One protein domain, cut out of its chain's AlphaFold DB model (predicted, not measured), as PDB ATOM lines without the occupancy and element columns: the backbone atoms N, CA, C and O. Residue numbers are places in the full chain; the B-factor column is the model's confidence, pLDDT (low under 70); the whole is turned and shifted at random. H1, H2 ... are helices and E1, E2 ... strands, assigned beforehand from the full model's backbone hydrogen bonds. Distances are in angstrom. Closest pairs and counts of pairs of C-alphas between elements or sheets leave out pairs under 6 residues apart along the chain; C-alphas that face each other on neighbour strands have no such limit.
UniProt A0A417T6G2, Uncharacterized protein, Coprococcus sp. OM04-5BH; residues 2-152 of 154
ATOM      1  N   ASN A   2      17.769  50.147  -4.044       86.38
ATOM      2  CA  ASN A   2      19.158  49.920  -4.460       86.38
ATOM      3  C   ASN A   2      19.451  48.406  -4.568       86.38
ATOM      4  O   ASN A   2      18.947  47.629  -3.754       86.38
ATOM      5  N   LYS A   3      20.241  47.973  -5.561       86.06
ATOM      6  CA  LYS A   3      20.620  46.558  -5.753       86.06
ATOM      7  C   LYS A   3      21.224  45.955  -4.481       86.06
ATOM      8  O   LYS A   3      20.872  44.837  -4.128       86.06
ATOM      9  N   ILE A   4      22.038  46.725  -3.758       83.19
ATOM     10  CA  ILE A   4      22.646  46.301  -2.487       83.19
ATOM     11  C   ILE A   4      21.568  45.997  -1.432       83.19
ATOM     12  O   ILE A   4      21.617  44.962  -0.779       83.19
ATOM     13  N   ILE A   5      20.537  46.843  -1.331       88.19
ATOM     14  CA  ILE A   5      19.424  46.649  -0.387       88.19
ATOM     15  C   ILE A   5      18.636  45.375  -0.723       88.19
ATOM     16  O   ILE A   5      18.282  44.621   0.178       88.19
ATOM     17  N   LYS A   6      18.405  45.082  -2.012       84.75
ATOM     18  CA  LYS A   6      17.755  43.826  -2.432       84.75
ATOM     19  C   LYS A   6      18.556  42.592  -2.016       84.75
ATOM     20  O   LYS A   6      17.965  41.622  -1.556       84.75
ATOM     21  N   VAL A   7      19.878  42.641  -2.173       89.31
ATOM     22  CA  VAL A   7      20.769  41.535  -1.795       89.31
ATOM     23  C   VAL A   7      20.754  41.317  -0.280       89.31
ATOM     24  O   VAL A   7      20.595  40.184   0.158       89.31
ATOM     25  N   ILE A   8      20.824  42.384   0.521       90.38
ATOM     26  CA  ILE A   8      20.755  42.276   1.989       90.38
ATOM     27  C   ILE A   8      19.415  41.674   2.433       90.38
ATOM     28  O   ILE A   8      19.400  40.747   3.239       90.38
ATOM     29  N   ILE A   9      18.293  42.141   1.872       91.25
ATOM     30  CA  ILE A   9      16.964  41.587   2.183       91.25
ATOM     31  C   ILE A   9      16.900  40.094   1.834       91.25
ATOM     32  O   ILE A   9      16.389  39.306   2.625       91.25
ATOM     33  N   ALA A  10      17.448  39.687   0.686       90.81
ATOM     34  CA  ALA A  10      17.478  38.281   0.290       90.81
ATOM     35  C   ALA A  10      18.283  37.411   1.273       90.81
ATOM     36  O   ALA A  10      17.833  36.322   1.622       90.81
ATOM     37  N   ILE A  11      19.423  37.905   1.770       92.00
ATOM     38  CA  ILE A  11      20.237  37.207   2.780       92.00
ATOM     39  C   ILE A  11      19.466  37.057   4.096       92.00
ATOM     40  O   ILE A  11      19.467  35.976   4.680       92.00
ATOM     41  N   ILE A  12      18.765  38.104   4.542       90.81
ATOM     42  CA  ILE A  12      17.959  38.058   5.773       90.81
ATOM     43  C   ILE A  12      16.835  37.022   5.650       90.81
ATOM     44  O   ILE A  12      16.650  36.210   6.554       90.81
ATOM     45  N   ILE A  13      16.111  37.012   4.525       91.00
ATOM     46  CA  ILE A  13      15.038  36.036   4.274       91.00
ATOM     47  C   ILE A  13      15.604  34.611   4.263       91.00
ATOM     48  O   ILE A  13      15.042  33.725   4.905       91.00
ATOM     49  N   ALA A  14      16.732  34.392   3.585       89.81
ATOM     50  CA  ALA A  14      17.393  33.090   3.569       89.81
ATOM     51  C   ALA A  14      17.814  32.647   4.981       89.81
ATOM     52  O   ALA A  14      17.553  31.509   5.368       89.81
ATOM     53  N   GLY A  15      18.388  33.555   5.778       88.00
ATOM     54  CA  GLY A  15      18.744  33.295   7.173       88.00
ATOM     55  C   GLY A  15      17.537  32.913   8.033       88.00
ATOM     56  O   GLY A  15      17.612  31.953   8.797       88.00
ATOM     57  N   ALA A  16      16.402  33.597   7.865       88.44
ATOM     58  CA  ALA A  16      15.169  33.288   8.590       88.44
ATOM     59  C   ALA A  16      14.604  31.902   8.232       88.44
ATOM     60  O   ALA A  16      14.166  31.173   9.122       88.44
ATOM     61  N   ILE A  17      14.652  31.506   6.954       89.94
ATOM     62  CA  ILE A  17      14.224  30.168   6.515       89.94
ATOM     63  C   ILE A  17      15.134  29.094   7.119       89.94
ATOM     64  O   ILE A  17      14.636  28.120   7.678       89.94
ATOM     65  N   LEU A  18      16.456  29.279   7.052       87.19
ATOM     66  CA  LEU A  18      17.423  28.336   7.625       87.19
ATOM     67  C   LEU A  18      17.245  28.194   9.143       87.19
ATOM     68  O   LEU A  18      17.258  27.076   9.655       87.19
ATOM     69  N   ALA A  19      17.011  29.303   9.849       84.25
ATOM     70  CA  ALA A  19      16.692  29.281  11.273       84.25
ATOM     71  C   ALA A  19      15.379  28.529  11.549       84.25
ATOM     72  O   ALA A  19      15.332  27.684  12.438       84.25
ATOM     73  N   GLY A  20      14.327  28.772  10.759       85.75
ATOM     74  CA  GLY A  20      13.056  28.052  10.875       85.75
ATOM     75  C   GLY A  20      13.210  26.538  10.690       85.75
ATOM     76  O   GLY A  20      12.676  25.767  11.485       85.75
ATOM     77  N   VAL A  21      13.994  26.110   9.694       85.50
ATOM     78  CA  VAL A  21      14.315  24.689   9.472       85.50
ATOM     79  C   VAL A  21      15.087  24.111  10.658       85.50
ATOM     80  O   VAL A  21      14.771  23.012  11.100       85.50
ATOM     81  N   TYR A  22      16.047  24.849  11.219       84.06
ATOM     82  CA  TYR A  22      16.813  24.406  12.386       84.06
ATOM     83  C   TYR A  22      15.920  24.064  13.590       84.06
ATOM     84  O   TYR A  22      16.114  23.022  14.213       84.06
ATOM     85  N   PHE A  23      14.906  24.885  13.887       85.25
ATOM     86  CA  PHE A  23      14.024  24.673  15.043       85.25
ATOM     87  C   PHE A  23      13.129  23.431  14.944       85.25
ATOM     88  O   PHE A  23      12.685  22.930  15.976       85.25
ATOM     89  N   VAL A  24      12.872  22.919  13.738       86.56
ATOM     90  CA  VAL A  24      12.069  21.699  13.532       86.56
ATOM     91  C   VAL A  24      12.921  20.434  13.383       86.56
ATOM     92  O   VAL A  24      12.375  19.342  13.228       86.56
ATOM     93  N   LEU A  25      14.254  20.552  13.428       83.31
ATOM     94  CA  LEU A  25      15.148  19.398  13.366       83.31
ATOM     95  C   LEU A  25      15.118  18.588  14.674       83.31
ATOM     96  O   LEU A  25      15.002  19.173  15.752       83.31
ATOM     97  N   PRO A  26      15.315  17.259  14.609       79.56
ATOM     98  CA  PRO A  26      15.571  16.441  15.794       79.56
ATOM     99  C   PRO A  26      16.808  16.913  16.576       79.56
ATOM    100  O   PRO A  26      17.754  17.437  15.983       79.56
ATOM    101  N   GLU A  27      16.845  16.654  17.888       78.94
ATOM    102  CA  GLU A  27      17.927  17.084  18.799       78.94
ATOM    103  C   GLU A  27      19.323  16.713  18.269       78.94
ATOM    104  O   GLU A  27      20.198  17.569  18.192       78.94
ATOM    105  N   THR A  28      19.525  15.474  17.806       75.25
ATOM    106  CA  THR A  28      20.814  15.025  17.250       75.25
ATOM    107  C   THR A  28      21.274  15.887  16.073       75.25
ATOM    108  O   THR A  28      22.449  16.226  15.980       75.25
ATOM    109  N   SER A  29      20.361  16.281  15.181       79.44
ATOM    110  CA  SER A  29      20.682  17.123  14.022       79.44
ATOM    111  C   SER A  29      20.947  18.575  14.424       79.44
ATOM    112  O   SER A  29      21.849  19.206  13.878       79.44
ATOM    113  N   GLN A  30      20.214  19.101  15.410       83.56
ATOM    114  CA  GLN A  30      20.491  20.424  15.974       83.56
ATOM    115  C   GLN A  30      21.875  20.480  16.635       83.56
ATOM    116  O   GLN A  30      22.609  21.456  16.454       83.56
ATOM    117  N   MET A  31      22.232  19.426  17.373       86.75
ATOM    118  CA  MET A  31      23.526  19.296  18.042       86.75
ATOM    119  C   MET A  31      24.661  19.036  17.058       86.75
ATOM    120  O   MET A  31      25.753  19.546  17.269       86.75
ATOM    121  N   TYR A  32      24.409  18.340  15.948       84.38
ATOM    122  CA  TYR A  32      25.370  18.230  14.847       84.38
ATOM    123  C   TYR A  32      25.797  19.598  14.326       84.38
ATOM    124  O   TYR A  32      26.987  19.889  14.246       84.38
ATOM    125  N   ILE A  33      24.828  20.467  14.032       85.12
ATOM    126  CA  ILE A  33      25.105  21.813  13.525       85.12
ATOM    127  C   ILE A  33      25.844  22.642  14.584       85.12
ATOM    128  O   ILE A  33      26.871  23.243  14.276       85.12
ATOM    129  N   LYS A  34      25.362  22.644  15.836       87.50
ATOM    130  CA  LYS A  34      26.007  23.376  16.942       87.50
ATOM    131  C   LYS A  34      27.432  22.896  17.200       87.50
ATOM    132  O   LYS A  34      28.339  23.717  17.249       87.50
ATOM    133  N   GLY A  35      27.625  21.586  17.317       83.00
ATOM    134  CA  GLY A  35      28.921  20.959  17.548       83.00
ATOM    135  C   GLY A  35      29.904  21.217  16.411       83.00
ATOM    136  O   GLY A  35      31.051  21.561  16.664       83.00
ATOM    137  N   MET A  36      29.451  21.149  15.155       85.12
ATOM    138  CA  MET A  36      30.276  21.490  13.991       85.12
ATOM    139  C   MET A  36      30.715  22.953  13.999       85.12
ATOM    140  O   MET A  36      31.891  23.225  13.777       85.12
ATOM    141  N   ILE A  37      29.800  23.892  14.254       86.56
ATOM    142  CA  ILE A  37      30.143  25.317  14.345       86.56
ATOM    143  C   ILE A  37      31.144  25.528  15.482       86.56
ATOM    144  O   ILE A  37      32.203  26.108  15.271       86.56
ATOM    145  N   GLN A  38      30.846  25.006  16.668       90.31
ATOM    146  CA  GLN A  38      31.700  25.169  17.835       90.31
ATOM    147  C   GLN A  38      33.106  24.596  17.591       90.31
ATOM    148  O   GLN A  38      34.091  25.297  17.761       90.31
ATOM    149  N   TYR A  39      33.216  23.369  17.084       85.44
ATOM    150  CA  TYR A  39      34.507  22.723  16.838       85.44
ATOM    151  C   TYR A  39      35.400  23.466  15.821       85.44
ATOM    152  O   TYR A  39      36.618  23.311  15.857       85.44
ATOM    153  N   HIS A  40      34.821  24.254  14.907       85.88
ATOM    154  CA  HIS A  40      35.580  25.001  13.892       85.88
ATOM    155  C   HIS A  40      35.861  26.461  14.263       85.88
ATOM    156  O   HIS A  40      36.741  27.067  13.653       85.88
ATOM    157  N   PHE A  41      35.108  27.038  15.201       89.06
ATOM    158  CA  PHE A  41      35.173  28.470  15.514       89.06
ATOM    159  C   PHE A  41      35.470  28.777  16.988       89.06
ATOM    160  O   PHE A  41      35.640  29.945  17.330       89.06
ATOM    161  N   ASP A  42      35.545  27.761  17.847       92.31
ATOM    162  CA  ASP A  42      35.867  27.871  19.268       92.31
ATOM    163  C   ASP A  42      37.013  26.905  19.620       92.31
ATOM    164  O   ASP A  42      36.833  25.685  19.721       92.31
ATOM    165  N   ASP A  43      38.212  27.467  19.786       92.75
ATOM    166  CA  ASP A  43      39.434  26.715  20.085       92.75
ATOM    167  C   ASP A  43      39.381  26.020  21.456       92.75
ATOM    168  O   ASP A  43      39.970  24.944  21.627       92.75
ATOM    169  N   ASP A  44      38.672  26.596  22.433       91.25
ATOM    170  CA  ASP A  44      38.548  26.012  23.770       91.25
ATOM    171  C   ASP A  44      37.650  24.778  23.728       91.25
ATOM    172  O   ASP A  44      38.024  23.696  24.191       91.25
ATOM    173  N   ALA A  45      36.502  24.905  23.068       92.31
ATOM    174  CA  ALA A  45      35.608  23.785  22.848       92.31
ATOM    175  C   ALA A  45      36.280  22.658  22.060       92.31
ATOM    176  O   ALA A  45      36.183  21.489  22.445       92.31
ATOM    177  N   LYS A  46      37.008  22.994  20.987       93.81
ATOM    178  CA  LYS A  46      37.799  22.021  20.230       93.81
ATOM    179  C   LYS A  46      38.800  21.300  21.133       93.81
ATOM    180  O   LYS A  46      38.858  20.072  21.122       93.81
ATOM    181  N   THR A  47      39.538  22.047  21.950       95.00
ATOM    182  CA  THR A  47      40.523  21.493  22.886       95.00
ATOM    183  C   THR A  47      39.879  20.518  23.875       95.00
ATOM    184  O   THR A  47      40.422  19.440  24.126       95.00
ATOM    185  N   HIS A  48      38.722  20.858  24.442       94.25
ATOM    186  CA  HIS A  48      38.013  19.998  25.393       94.25
ATOM    187  C   HIS A  48      37.406  18.753  24.741       94.25
ATOM    188  O   HIS A  48      37.517  17.655  25.293       94.25
ATOM    189  N   VAL A  49      36.838  18.892  23.543       95.31
ATOM    190  CA  VAL A  49      36.349  17.757  22.755       95.31
ATOM    191  C   VAL A  49      37.494  16.808  22.399       95.31
ATOM    192  O   VAL A  49      37.368  15.607  22.627       95.31
ATOM    193  N   ASP A  50      38.628  17.319  21.913       96.19
ATOM    194  CA  ASP A  50      39.787  16.495  21.543       96.19
ATOM    195  C   ASP A  50      40.366  15.743  22.748       96.19
ATOM    196  O   ASP A  50      40.703  14.561  22.636       96.19
ATOM    197  N   LYS A  51      40.414  16.388  23.924       94.50
ATOM    198  CA  LYS A  51      40.807  15.727  25.178       94.50
ATOM    199  C   LYS A  51      39.927  14.515  25.466       94.50
ATOM    200  O   LYS A  51      40.464  13.456  25.768       94.50
ATOM    201  N   ILE A  52      38.602  14.651  25.371       95.81
ATOM    202  CA  ILE A  52      37.672  13.538  25.620       95.81
ATOM    203  C   ILE A  52      37.796  12.459  24.549       95.81
ATOM    204  O   ILE A  52      37.871  11.278  24.884       95.81
ATOM    205  N   LYS A  53      37.870  12.851  23.273       96.88
ATOM    206  CA  LYS A  53      38.032  11.917  22.156       96.88
ATOM    207  C   LYS A  53      39.248  11.018  22.330       96.88
ATOM    208  O   LYS A  53      39.145   9.840  22.020       96.88
ATOM    209  N   ALA A  54      40.354  11.550  22.849       96.69
ATOM    210  CA  ALA A  54      41.601  10.815  23.041       96.69
ATOM    211  C   ALA A  54      41.596   9.839  24.235       96.69
ATOM    212  O   ALA A  54      42.508   9.020  24.358       96.69
ATOM    213  N   ILE A  55      40.603   9.903  25.132       94.25
ATOM    214  CA  ILE A  55      40.516   8.990  26.280       94.25
ATOM    215  C   ILE A  55      40.177   7.582  25.779       94.25
ATOM    216  O   ILE A  55      39.225   7.399  25.024       94.25
ATOM    217  N   LYS A  56      40.929   6.571  26.227       95.88
ATOM    218  CA  LYS A  56      40.604   5.157  25.976       95.88
ATOM    219  C   LYS A  56      39.340   4.752  26.723       95.88
ATOM    220  O   LYS A  56      39.192   5.071  27.905       95.88
ATOM    221  N   MET A  57      38.452   4.010  26.063       94.62
ATOM    222  CA  MET A  57      37.318   3.423  26.767       94.62
ATOM    223  C   MET A  57      37.827   2.377  27.774       94.62
ATOM    224  O   MET A  57      38.769   1.643  27.450       94.62
ATOM    225  N   PRO A  58      37.225   2.283  28.974       92.38
ATOM    226  CA  PRO A  58      37.636   1.335  30.006       92.38
ATOM    227  C   PRO A  58      37.802  -0.091  29.478       92.38
ATOM    228  O   PRO A  58      36.927  -0.588  28.775       92.38
ATOM    229  N   ASP A  59      38.905  -0.740  29.853       92.88
ATOM    230  CA  ASP A  59      39.230  -2.129  29.497       92.88
ATOM    231  C   ASP A  59      39.355  -2.392  27.973       92.88
ATOM    232  O   ASP A  59      39.239  -3.531  27.517       92.88
ATOM    233  N   THR A  60      39.622  -1.353  27.169       93.81
ATOM    234  CA  THR A  60      39.847  -1.456  25.715       93.81
ATOM    235  C   THR A  60      41.045  -0.617  25.252       93.81
ATOM    236  O   THR A  60      41.484   0.302  25.943       93.81
ATOM    237  N   ASP A  61      41.541  -0.886  24.041       94.88
ATOM    238  CA  ASP A  61      42.556  -0.054  23.377       94.88
ATOM    239  C   ASP A  61      41.979   1.036  22.463       94.88
ATOM    240  O   ASP A  61      42.737   1.819  21.892       94.88
ATOM    241  N   VAL A  62      40.652   1.115  22.348       96.75
ATOM    242  CA  VAL A  62      39.951   2.052  21.465       96.75
ATOM    243  C   VAL A  62      39.636   3.344  22.214       96.75
ATOM    244  O   VAL A  62      39.206   3.331  23.369       96.75
ATOM    245  N   THR A  63      39.847   4.482  21.555       97.44
ATOM    246  CA  THR A  63      39.511   5.797  22.110       97.44
ATOM    247  C   THR A  63      38.011   6.081  22.017       97.44
ATOM    248  O   THR A  63      37.315   5.529  21.164       97.44
ATOM    249  N   PHE A  64      37.483   6.956  22.876       96.44
ATOM    250  CA  PHE A  64      36.085   7.378  22.783       96.44
ATOM    251  C   PHE A  64      35.761   7.993  21.422       96.44
ATOM    252  O   PHE A  64      34.690   7.717  20.886       96.44
ATOM    253  N   GLY A  65      36.684   8.773  20.851       96.88
ATOM    254  CA  GLY A  65      36.548   9.340  19.512       96.88
ATOM    255  C   GLY A  65      36.361   8.254  18.457       96.88
ATOM    256  O   GLY A  65      35.303   8.186  17.834       96.88
ATOM    257  N   ASP A  66      37.349   7.369  18.319       97.06
ATOM    258  CA  ASP A  66      37.351   6.344  17.269       97.06
ATOM    259  C   ASP A  66      36.171   5.378  17.410       97.06
ATOM    260  O   ASP A  66      35.464   5.083  16.443       97.06
ATOM    261  N   GLY A  67      35.920   4.914  18.638       97.25
ATOM    262  CA  GLY A  67      34.871   3.942  18.909       97.25
ATOM    263  C   GLY A  67      33.476   4.490  18.623       97.25
ATOM    264  O   GLY A  67      32.685   3.865  17.913       97.25
ATOM    265  N   LEU A  68      33.162   5.674  19.153       96.81
ATOM    266  CA  LEU A  68      31.826   6.256  19.029       96.81
ATOM    267  C   LEU A  68      31.537   6.767  17.616       96.81
ATOM    268  O   LEU A  68      30.418   6.590  17.126       96.81
ATOM    269  N   GLU A  69      32.528   7.371  16.955       95.38
ATOM    270  CA  GLU A  69      32.373   7.889  15.594       95.38
ATOM    271  C   GLU A  69      32.199   6.781  14.563       95.38
ATOM    272  O   GLU A  69      31.402   6.944  13.641       95.38
ATOM    273  N   LYS A  70      32.851   5.628  14.750       95.81
ATOM    274  CA  LYS A  70      32.677   4.481  13.855       95.81
ATOM    275  C   LYS A  70      31.410   3.671  14.142       95.81
ATOM    276  O   LYS A  70      30.797   3.149  13.213       95.81
ATOM    277  N   ALA A  71      30.983   3.578  15.404       95.38
ATOM    278  CA  ALA A  71      29.799   2.802  15.781       95.38
ATOM    279  C   ALA A  71      28.460   3.463  15.398       95.38
ATOM    280  O   ALA A  71      27.419   2.798  15.396       95.38
ATOM    281  N   CYS A  72      28.460   4.763  15.095       93.69
ATOM    282  CA  CYS A  72      27.256   5.536  14.801       93.69
ATOM    283  C   CYS A  72      27.230   6.011  13.343       93.69
ATOM    284  O   CYS A  72      28.254   6.329  12.755       93.69
ATOM    285  N   LYS A  73      26.034   6.131  12.751       91.12
ATOM    286  CA  LYS A  73      25.887   6.594  11.354       91.12
ATOM    287  C   LYS A  73      26.161   8.094  11.177       91.12
ATOM    288  O   LYS A  73      26.615   8.525  10.123       91.12
ATOM    289  N   SER A  74      25.794   8.890  12.171       88.69
ATOM    290  CA  SER A  74      26.050  10.329  12.230       88.69
ATOM    291  C   SER A  74      26.369  10.691  13.668       88.69
ATOM    292  O   SER A  74      25.799  10.086  14.585       88.69
ATOM    293  N   THR A  75      27.298  11.626  13.850       92.50
ATOM    294  CA  THR A  75      27.869  11.942  15.156       92.50
ATOM    295  C   THR A  75      28.085  13.427  15.342       92.50
ATOM    296  O   THR A  75      28.401  14.146  14.397       92.50
ATOM    297  N   ALA A  76      27.925  13.880  16.577       93.56
ATOM    298  CA  ALA A  76      28.202  15.239  16.990       93.56
ATOM    299  C   ALA A  76      28.862  15.239  18.365       93.56
ATOM    300  O   ALA A  76      28.514  14.435  19.229       93.56
ATOM    301  N   TRP A  77      29.766  16.189  18.562       95.50
ATOM    302  CA  TRP A  77      30.368  16.488  19.853       95.50
ATOM    303  C   TRP A  77      30.038  17.923  20.204       95.50
ATOM    304  O   TRP A  77      30.161  18.805  19.355       95.50
ATOM    305  N   TYR A  78      29.605  18.145  21.433       94.75
ATOM    306  CA  TYR A  78      29.231  19.464  21.908       94.75
ATOM    307  C   TYR A  78      29.856  19.717  23.269       94.75
ATOM    308  O   TYR A  78      29.792  18.852  24.141       94.75
ATOM    309  N   TYR A  79      30.475  20.880  23.424       94.44
ATOM    310  CA  TYR A  79      31.089  21.328  24.662       94.44
ATOM    311  C   TYR A  79      30.222  22.394  25.326       94.44
ATOM    312  O   TYR A  79      29.747  23.327  24.676       94.44
ATOM    313  N   GLU A  80      30.059  22.266  26.635       92.81
ATOM    314  CA  GLU A  80      29.380  23.224  27.494       92.81
ATOM    315  C   GLU A  80      30.292  23.541  28.678       92.81
ATOM    316  O   GLU A  80      30.636  22.662  29.475       92.81
ATOM    317  N   GLU A  81      30.688  24.805  28.798       89.56
ATOM    318  CA  GLU A  81      31.399  25.287  29.977       89.56
ATOM    319  C   GLU A  81      30.453  25.278  31.190       89.56
ATOM    320  O   GLU A  81      29.277  25.639  31.094       89.56
ATOM    321  N   GLY A  82      30.953  24.810  32.333       83.25
ATOM    322  CA  GLY A  82      30.222  24.776  33.594       83.25
ATOM    323  C   GLY A  82      30.621  25.915  34.535       83.25
ATOM    324  O   GLY A  82      31.145  26.951  34.136       83.25
ATOM    325  N   ALA A  83      30.383  25.717  35.833       80.88
ATOM    326  CA  ALA A  83      30.959  26.576  36.869       80.88
ATOM    327  C   ALA A  83      32.493  26.404  36.933       80.88
ATOM    328  O   ALA A  83      33.042  25.497  36.316       80.88
ATOM    329  N   THR A  84      33.187  27.237  37.717       79.81
ATOM    330  CA  THR A  84      34.660  27.265  37.820       79.81
ATOM    331  C   THR A  84      35.309  25.871  37.839       79.81
ATOM    332  O   THR A  84      35.081  25.093  38.769       79.81
ATOM    333  N   ASP A  85      36.146  25.599  36.831       78.38
ATOM    334  CA  ASP A  85      36.878  24.341  36.597       78.38
ATOM    335  C   ASP A  85      36.000  23.100  36.347       78.38
ATOM    336  O   ASP A  85      36.452  21.966  36.509       78.38
ATOM    337  N   THR A  86      34.743  23.294  35.957       89.56
ATOM    338  CA  THR A  86      33.844  22.220  35.527       89.56
ATOM    339  C   THR A  86      33.414  22.453  34.096       89.56
ATOM    340  O   THR A  86      33.187  23.586  33.681       89.56
ATOM    341  N   TRP A  87      33.298  21.377  33.338       93.31
ATOM    342  CA  TRP A  87      32.840  21.441  31.960       93.31
ATOM    343  C   TRP A  87      32.245  20.111  31.541       93.31
ATOM    344  O   TRP A  87      32.490  19.065  32.148       93.31
ATOM    345  N   VAL A  88      31.432  20.160  30.497       95.25
ATOM    346  CA  VAL A  88      30.716  19.012  29.973       95.25
ATOM    347  C   VAL A  88      31.035  18.873  28.498       95.25
ATOM    348  O   VAL A  88      30.973  19.833  27.738       95.25
ATOM    349  N   VAL A  89      31.355  17.657  28.078       95.94
ATOM    350  CA  VAL A  89      31.330  17.287  26.663       95.94
ATOM    351  C   VAL A  89      30.244  16.248  26.484       95.94
ATOM    352  O   VAL A  89      30.184  15.265  27.217       95.94
ATOM    353  N   THR A  90      29.381  16.451  25.500       96.81
ATOM    354  CA  THR A  90      28.333  15.501  25.152       96.81
ATOM    355  C   THR A  90      28.543  14.987  23.737       96.81
ATOM    356  O   THR A  90      28.610  15.756  22.779       96.81
ATOM    357  N   PHE A  91      28.613  13.667  23.613       96.75
ATOM    358  CA  PHE A  91      28.526  12.958  22.349       96.75
ATOM    359  C   PHE A  91      27.066  12.653  22.014       96.75
ATOM    360  O   PHE A  91      26.328  12.131  22.851       96.75
ATOM    361  N   TYR A  92      26.681  12.905  20.767       95.12
ATOM    362  CA  TYR A  92      25.408  12.490  20.189       95.12
ATOM    363  C   TYR A  92      25.678  11.604  18.978       95.12
ATOM    364  O   TYR A  92      26.344  12.030  18.038       95.12
ATOM    365  N   GLY A  93      25.128  10.393  18.972       94.69
ATOM    366  CA  GLY A  93      25.261   9.434  17.881       94.69
ATOM    367  C   GLY A  93      23.908   8.914  17.406       94.69
ATOM    368  O   GLY A  93      22.996   8.686  18.202       94.69
ATOM    369  N   SER A  94      23.758   8.704  16.099       93.00
ATOM    370  CA  SER A  94      22.552   8.101  15.519       93.00
ATOM    371  C   SER A  94      22.759   6.635  15.151       93.00
ATOM    372  O   SER A  94      23.800   6.288  14.588       93.00
ATOM    373  N   LYS A  95      21.697   5.837  15.281       93.06
ATOM    374  CA  LYS A  95      21.610   4.467  14.762       93.06
ATOM    375  C   LYS A  95      22.691   3.515  15.288       93.06
ATOM    376  O   LYS A  95      23.225   2.712  14.525       93.06
ATOM    377  N   ILE A  96      22.992   3.580  16.580       95.12
ATOM    378  CA  ILE A  96      23.877   2.603  17.203       95.12
ATOM    379  C   ILE A  96      23.205   1.228  17.251       95.12
ATOM    380  O   ILE A  96      21.989   1.116  17.451       95.12
ATOM    381  N   ASN A  97      24.014   0.185  17.074       95.81
ATOM    382  CA  ASN A  97      23.596  -1.202  17.211       95.81
ATOM    383  C   ASN A  97      24.459  -1.875  18.279       95.81
ATOM    384  O   ASN A  97      25.667  -2.003  18.104       95.81
ATOM    385  N   ILE A  98      23.846  -2.293  19.384       96.06
ATOM    386  CA  ILE A  98      24.531  -2.949  20.501       96.06
ATOM    387  C   ILE A  98      23.701  -4.147  20.941       96.06
ATOM    388  O   ILE A  98      22.524  -4.010  21.259       96.06
ATOM    389  N   ASN A  99      24.332  -5.314  21.003       95.19
ATOM    390  CA  ASN A  99      23.737  -6.525  21.549       95.19
ATOM    391  C   ASN A  99      24.531  -6.960  22.787       95.19
ATOM    392  O   ASN A  99      25.719  -7.257  22.659       95.19
ATOM    393  N   LEU A 100      23.877  -6.973  23.954       95.44
ATOM    394  CA  LEU A 100      24.486  -7.311  25.245       95.44
ATOM    395  C   LEU A 100      24.121  -8.718  25.749       95.44
ATOM    396  O   LEU A 100      24.545  -9.090  26.842       95.44
ATOM    397  N   THR A 101      23.393  -9.530  24.971       93.19
ATOM    398  CA  THR A 101      22.948 -10.867  25.421       93.19
ATOM    399  C   THR A 101      24.104 -11.797  25.761       93.19
ATOM    400  O   THR A 101      24.028 -12.567  26.714       93.19
ATOM    401  N   GLY A 102      25.224 -11.677  25.045       88.75
ATOM    402  CA  GLY A 102      26.450 -12.419  25.349       88.75
ATOM    403  C   GLY A 102      27.214 -11.921  26.582       88.75
ATOM    404  O   GLY A 102      28.189 -12.556  26.965       88.75
ATOM    405  N   ASP A 103      26.804 -10.800  27.176       91.00
ATOM    406  CA  ASP A 103      27.432 -10.179  28.351       91.00
ATOM    407  C   ASP A 103      26.552 -10.309  29.612       91.00
ATOM    408  O   ASP A 103      26.822  -9.665  30.618       91.00
ATOM    409  N   GLY A 104      25.495 -11.134  29.566       91.38
ATOM    410  CA  GLY A 104      24.602 -11.380  30.704       91.38
ATOM    411  C   GLY A 104      23.434 -10.398  30.843       91.38
ATOM    412  O   GLY A 104      22.775 -10.398  31.880       91.38
ATOM    413  N   TYR A 105      23.155  -9.584  29.818       92.81
ATOM    414  CA  TYR A 105      22.032  -8.640  29.800       92.81
ATOM    415  C   TYR A 105      21.083  -8.916  28.631       92.81
ATOM    416  O   TYR A 105      21.524  -9.042  27.497       92.81
ATOM    417  N   ASP A 106      19.771  -8.858  28.849       92.06
ATOM    418  CA  ASP A 106      18.780  -9.105  27.783       92.06
ATOM    419  C   ASP A 106      18.601  -7.928  26.798       92.06
ATOM    420  O   ASP A 106      17.755  -7.956  25.903       92.06
ATOM    421  N   ASN A 107      19.387  -6.859  26.946       94.00
ATOM    422  CA  ASN A 107      19.252  -5.652  26.140       94.00
ATOM    423  C   ASN A 107      19.840  -5.824  24.728       94.00
ATOM    424  O   ASN A 107      21.030  -6.103  24.544       94.00
ATOM    425  N   VAL A 108      19.016  -5.511  23.726       95.31
ATOM    426  CA  VAL A 108      19.426  -5.337  22.330       95.31
ATOM    427  C   VAL A 108      18.952  -3.971  21.844       95.31
ATOM    428  O   VAL A 108      17.755  -3.694  21.778       95.31
ATOM    429  N   TYR A 109      19.899  -3.111  21.486       95.81
ATOM    430  CA  TYR A 109      19.642  -1.806  20.895       95.81
ATOM    431  C   TYR A 109      19.882  -1.899  19.392       95.81
ATOM    432  O   TYR A 109      20.998  -2.170  18.955       95.81
ATOM    433  N   THR A 110      18.841  -1.659  18.599       96.25
ATOM    434  CA  THR A 110      18.914  -1.666  17.132       96.25
ATOM    435  C   THR A 110      18.522  -0.301  16.592       96.25
ATOM    436  O   THR A 110      17.452   0.215  16.920       96.25
ATOM    437  N   GLU A 111      19.410   0.280  15.788       95.31
ATOM    438  CA  GLU A 111      19.301   1.625  15.219       95.31
ATOM    439  C   GLU A 111      18.866   2.713  16.224       95.31
ATOM    440  O   GLU A 111      18.162   3.663  15.870       95.31
ATOM    441  N   LYS A 112      19.293   2.619  17.486       94.88
ATOM    442  CA  LYS A 112      18.899   3.595  18.510       94.88
ATOM    443  C   LYS A 112      19.802   4.832  18.490       94.88
ATOM    444  O   LYS A 112      20.968   4.734  18.115       94.88
ATOM    445  N   PRO A 113      19.301   6.021  18.862       94.25
ATOM    446  CA  PRO A 113      20.185   7.131  19.190       94.25
ATOM    447  C   PRO A 113      20.961   6.812  20.471       94.25
ATOM    448  O   PRO A 113      20.451   6.115  21.349       94.25
ATOM    449  N   ILE A 114      22.170   7.346  20.583       95.44
ATOM    450  CA  ILE A 114      22.982   7.308  21.796       95.44
ATOM    451  C   ILE A 114      23.403   8.729  22.167       95.44
ATOM    452  O   ILE A 114      23.759   9.531  21.304       95.44
ATOM    453  N   LYS A 115      23.363   9.035  23.459       95.94
ATOM    454  CA  LYS A 115      23.887  10.261  24.054       95.94
ATOM    455  C   LYS A 115      24.833   9.861  25.177       95.94
ATOM    456  O   LYS A 115      24.427   9.120  26.069       95.94
ATOM    457  N   ILE A 116      26.080  10.316  25.123       96.69
ATOM    458  CA  ILE A 116      27.053  10.095  26.199       96.69
ATOM    459  C   ILE A 116      27.514  11.445  26.714       96.69
ATOM    460  O   ILE A 116      28.046  12.247  25.953       96.69
ATOM    461  N   THR A 117      27.308  11.690  28.000       96.38
ATOM    462  CA  THR A 117      27.697  12.934  28.662       96.38
ATOM    463  C   THR A 117      28.906  12.670  29.544       96.38
ATOM    464  O   THR A 117      28.845  11.816  30.427       96.38
ATOM    465  N   PHE A 118      29.981  13.412  29.295       95.62
ATOM    466  CA  PHE A 118      31.222  13.426  30.057       95.62
ATOM    467  C   PHE A 118      31.242  14.704  30.894       95.62
ATOM    468  O   PHE A 118      31.489  15.789  30.367       95.62
ATOM    469  N   SER A 119      30.948  14.590  32.183       94.19
ATOM    470  CA  SER A 119      30.967  15.716  33.116       94.19
ATOM    471  C   SER A 119      32.288  15.724  33.865       94.19
ATOM    472  O   SER A 119      32.537  14.864  34.710       94.19
ATOM    473  N   VAL A 120      33.143  16.693  33.550       90.69
ATOM    474  CA  VAL A 120      34.430  16.874  34.214       90.69
ATOM    475  C   VAL A 120      34.251  17.811  35.394       90.69
ATOM    476  O   VAL A 120      33.812  18.954  35.257       90.69
ATOM    477  N   ARG A 121      34.568  17.295  36.577       87.25
ATOM    478  CA  ARG A 121      34.497  18.014  37.845       87.25
ATOM    479  C   ARG A 121      35.803  18.757  38.127       87.25
ATOM    480  O   ARG A 121      36.852  18.465  37.555       87.25
ATOM    481  N   LYS A 122      35.747  19.667  39.099       82.44
ATOM    482  CA  LYS A 122      36.882  20.485  39.551       82.44
ATOM    483  C   LYS A 122      38.078  19.670  40.056       82.44
ATOM    484  O   LYS A 122      39.223  20.080  39.906       82.44
ATOM    485  N   ASP A 123      37.821  18.503  40.639       84.25
ATOM    486  CA  ASP A 123      38.842  17.538  41.067       84.25
ATOM    487  C   ASP A 123      39.409  16.697  39.905       84.25
ATOM    488  O   ASP A 123      40.202  15.787  40.129       84.25
ATOM    489  N   LYS A 124      39.030  17.024  38.662       79.00
ATOM    490  CA  LYS A 124      39.356  16.321  37.416       79.00
ATOM    491  C   LYS A 124      38.775  14.914  37.305       79.00
ATOM    492  O   LYS A 124      39.124  14.197  36.366       79.00
ATOM    493  N   ASN A 125      37.866  14.526  38.199       84.25
ATOM    494  CA  ASN A 125      37.084  13.316  38.002       84.25
ATOM    495  C   ASN A 125      36.088  13.515  36.857       84.25
ATOM    496  O   ASN A 125      35.533  14.600  36.677       84.25
ATOM    497  N   VAL A 126      35.869  12.452  36.086       87.81
ATOM    498  CA  VAL A 126      34.936  12.447  34.959       87.81
ATOM    499  C   VAL A 126      33.787  11.508  35.288       87.81
ATOM    500  O   VAL A 126      33.995  10.304  35.430       87.81
ATOM    501  N   ASP A 127      32.575  12.046  35.381       90.62
ATOM    502  CA  ASP A 127      31.373  11.220  35.372       90.62
ATOM    503  C   ASP A 127      30.931  10.983  33.940       90.62
ATOM    504  O   ASP A 127      30.857  11.914  33.136       90.62
ATOM    505  N   ILE A 128      30.587   9.736  33.637       93.12
ATOM    506  CA  ILE A 128      30.081   9.354  32.326       93.12
ATOM    507  C   ILE A 128      28.657   8.845  32.491       93.12
ATOM    508  O   ILE A 128      28.416   7.881  33.215       93.12
ATOM    509  N   THR A 129      27.720   9.487  31.801       95.06
ATOM    510  CA  THR A 129      26.327   9.040  31.703       95.06
ATOM    511  C   THR A 129      26.055   8.578  30.283       95.06
ATOM    512  O   THR A 129      26.276   9.335  29.341       95.06
ATOM    513  N   ILE A 130      25.550   7.355  30.126       96.88
ATOM    514  CA  ILE A 130      25.162   6.796  28.828       96.88
ATOM    515  C   ILE A 130      23.636   6.762  28.749       96.88
ATOM    516  O   ILE A 130      22.978   6.240  29.646       96.88
ATOM    517  N   ASN A 131      23.074   7.279  27.662       96.38
ATOM    518  CA  ASN A 131      21.672   7.116  27.307       96.38
ATOM    519  C   ASN A 131      21.561   6.473  25.922       96.38
ATOM    520  O   ASN A 131      22.126   6.997  24.963       96.38
ATOM    521  N   ILE A 132      20.834   5.360  25.803       96.25
ATOM    522  CA  ILE A 132      20.577   4.701  24.516       96.25
ATOM    523  C   ILE A 132      19.071   4.586  24.310       96.25
ATOM    524  O   ILE A 132      18.367   3.942  25.080       96.25
ATOM    525  N   GLY A 133      18.557   5.203  23.247       92.44
ATOM    526  CA  GLY A 133      17.138   5.131  22.899       92.44
ATOM    527  C   GLY A 133      16.184   5.656  23.979       92.44
ATOM    528  O   GLY A 133      15.022   5.262  23.970       92.44
ATOM    529  N   GLY A 134      16.659   6.510  24.892       91.44
ATOM    530  CA  GLY A 134      15.905   7.030  26.035       91.44
ATOM    531  C   GLY A 134      16.226   6.341  27.366       91.44
ATOM    532  O   GLY A 134      15.942   6.918  28.414       91.44
ATOM    533  N   GLU A 135      16.856   5.164  27.356       94.12
ATOM    534  CA  GLU A 135      17.252   4.439  28.568       94.12
ATOM    535  C   GLU A 135      18.561   5.008  29.122       94.12
ATOM    536  O   GLU A 135      19.589   4.959  28.447       94.12
ATOM    537  N   VAL A 136      18.539   5.528  30.352       95.75
ATOM    538  CA  VAL A 136      19.755   5.931  31.074       95.75
ATOM    539  C   VAL A 136      20.386   4.699  31.711       95.75
ATOM    540  O   VAL A 136      19.756   4.016  32.517       95.75
ATOM    541  N   ILE A 137      21.644   4.433  31.375       94.31
ATOM    542  CA  ILE A 137      22.398   3.291  31.886       94.31
ATOM    543  C   ILE A 137      23.196   3.735  33.109       94.31
ATOM    544  O   ILE A 137      24.132   4.524  33.000       94.31
ATOM    545  N   THR A 138      22.817   3.225  34.279       87.94
ATOM    546  CA  THR A 138      23.470   3.541  35.563       87.94
ATOM    547  C   THR A 138      24.327   2.395  36.103       87.94
ATOM    548  O   THR A 138      25.147   2.604  36.995       87.94
ATOM    549  N   ASP A 139      24.133   1.182  35.584       92.25
ATOM    550  CA  ASP A 139      24.907  -0.003  35.949       92.25
ATOM    551  C   ASP A 139      26.316   0.076  35.337       92.25
ATOM    552  O   ASP A 139      26.479   0.187  34.119       92.25
ATOM    553  N   LYS A 140      27.344   0.034  36.194       91.44
ATOM    554  CA  LYS A 140      28.746   0.195  35.784       91.44
ATOM    555  C   LYS A 140      29.249  -0.965  34.927       91.44
ATOM    556  O   LYS A 140      30.016  -0.718  33.997       91.44
ATOM    557  N   ASP A 141      28.830  -2.189  35.215       93.44
ATOM    558  CA  ASP A 141      29.250  -3.368  34.458       93.44
ATOM    559  C   ASP A 141      28.559  -3.391  33.091       93.44
ATOM    560  O   ASP A 141      29.196  -3.666  32.072       93.44
ATOM    561  N   LYS A 142      27.304  -2.930  33.026       94.75
ATOM    562  CA  LYS A 142      26.583  -2.723  31.765       94.75
ATOM    563  C   LYS A 142      27.244  -1.637  30.921       94.75
ATOM    564  O   LYS A 142      27.399  -1.815  29.713       94.75
ATOM    565  N   CYS A 143      27.693  -0.537  31.533       94.56
ATOM    566  CA  CYS A 143      28.479   0.491  30.842       94.56
ATOM    567  C   CYS A 143      29.782  -0.080  30.263       94.56
ATOM    568  O   CYS A 143      30.099   0.188  29.105       94.56
ATOM    569  N   LYS A 144      30.511  -0.912  31.019       94.12
ATOM    570  CA  LYS A 144      31.717  -1.592  30.516       94.12
ATOM    571  C   LYS A 144      31.417  -2.528  29.348       94.12
ATOM    572  O   LYS A 144      32.127  -2.494  28.344       94.12
ATOM    573  N   ALA A 145      30.348  -3.317  29.437       95.75
ATOM    574  CA  ALA A 145      29.918  -4.183  28.344       95.75
ATOM    575  C   ALA A 145      29.589  -3.368  27.079       95.75
ATOM    576  O   ALA A 145      30.018  -3.723  25.981       95.75
ATOM    577  N   ILE A 146      28.908  -2.226  27.234       96.56
ATOM    578  CA  ILE A 146      28.635  -1.277  26.146       96.56
ATOM    579  C   ILE A 146      29.937  -0.783  25.505       96.56
ATOM    580  O   ILE A 146      30.068  -0.873  24.284       96.56
ATOM    581  N   TYR A 147      30.917  -0.331  26.294       96.06
ATOM    582  CA  TYR A 147      32.221   0.090  25.767       96.06
ATOM    583  C   TYR A 147      32.911  -1.028  24.985       96.06
ATOM    584  O   TYR A 147      33.349  -0.812  23.857       96.06
ATOM    585  N   GLY A 148      32.927  -2.247  25.528       95.69
ATOM    586  CA  GLY A 148      33.494  -3.410  24.850       95.69
ATOM    587  C   GLY A 148      32.796  -3.733  23.524       95.69
ATOM    588  O   GLY A 148      33.454  -4.116  22.558       95.69
ATOM    589  N   ARG A 149      31.472  -3.558  23.432       95.50
ATOM    590  CA  ARG A 149      30.729  -3.743  22.173       95.50
ATOM    591  C   ARG A 149      31.032  -2.651  21.156       95.50
ATOM    592  O   ARG A 149      31.220  -2.976  19.987       95.50
ATOM    593  N   ILE A 150      31.118  -1.398  21.596       95.88
ATOM    594  CA  ILE A 150      31.467  -0.264  20.734       95.88
ATOM    595  C   ILE A 150      32.885  -0.440  20.178       95.88
ATOM    596  O   ILE A 150      33.068  -0.380  18.967       95.88
ATOM    597  N   ALA A 151      33.856  -0.777  21.030       95.31
ATOM    598  CA  ALA A 151      35.248  -0.990  20.637       95.31
ATOM    599  C   ALA A 151      35.443  -2.142  19.627       95.31
ATOM    600  O   ALA A 151      36.378  -2.127  18.830       95.31
ATOM    601  N   ARG A 152      34.568  -3.157  19.630       90.25
ATOM    602  CA  ARG A 152      34.599  -4.256  18.642       90.25
ATOM    603  C   ARG A 152      33.944  -3.896  17.310       90.25
ATOM    604  O   ARG A 152      34.198  -4.569  16.317       90.25
TER     605      ARG A 152
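This is residues 2 to 152 of the 154 residues of an uncharacterized protein of Coprococcus sp. OM04-5BH (UniProt A0A417T6G2). A twisted five-stranded sheet, with H3, H4 and H5 packed over one face and H2 on the other face at its E1 edge, makes a compact body; a long arm sticks out from it, residues 2 to 20, of which 3 to 20 belong to H1. The 151 printed residues hold five named helices and five strands, in the order H1 H2 H3 H4 E1 E2 E3 E4 E5 H5, and the class is mixed. The sheet's order is E1 E2 E3 E4 E5, all antiparallel. The whole is loose, with a radius of gyration of the C-alphas of 18.6 A, and elongated, spanning 70 by 36 by 23 A.

The sheet is a meander, each strand the antiparallel neighbour of the one before: E1 (residues 74 to 81), E2 (87 to 99), E3 (108 to 120), E4 (126 to 132) and E5 (135 to 137). Within hydrogen-bond range are N 78 and O 90 of E1 and E2, 2.9 A; N 91 and O 116 of E2 and E3, 2.8 A; N 117 and O 129 of E3 and E4, 2.9 A; and N 137 and O 130 of E4 and E5, 2.8 A. E2 bends by 85 degrees at residue 95 and E3 by 101 degrees at residue 111. There are three layers, helices on both faces: H3 (43 to 53), H4 (64 to 71) and H5 (140 to 152) are on one face, H2 (27 to 41) on the other. H2 has a height over the sheet of 5.3 A; its closest C-alphas to E1 are those of Gly 35 and Tyr 78, 4.6 A. H2, with residues 38 to 40 alone, and H3 touch only at the corner, closest at C-alphas 39 and 46, 4.8 A. H3 and H4 touch, closest at C-alphas 53 and 65, 4.0 A. H5 touches H4 with residues 150 to 151 alone, closest at C-alphas 151 and 67, 5.2 A. H1 (3 to 23) is not on the sheet; it is close to but not clearly touching H2, closest at C-alphas 22 and 30, 6.5 A. In H1, H2, H3, H4 and H5 every O i to N i+4 pair is within hydrogen-bond range.

H1 is 30.9 A long, from C-alpha 3 at (20.620, 46.558, -5.753). E2 is 31.2 A, E3 29.3 A, E1 23.8 A and H2 20.9 A long. H5 ends at C-alpha 152, (34.599, -4.256, 18.642).

The C-alphas of Asn 2 and Gly 104 are the two farthest apart, 70.9 A. The printed part has no cut and no long link. Its mean pLDDT is 91.4, and no printed residue is under 70.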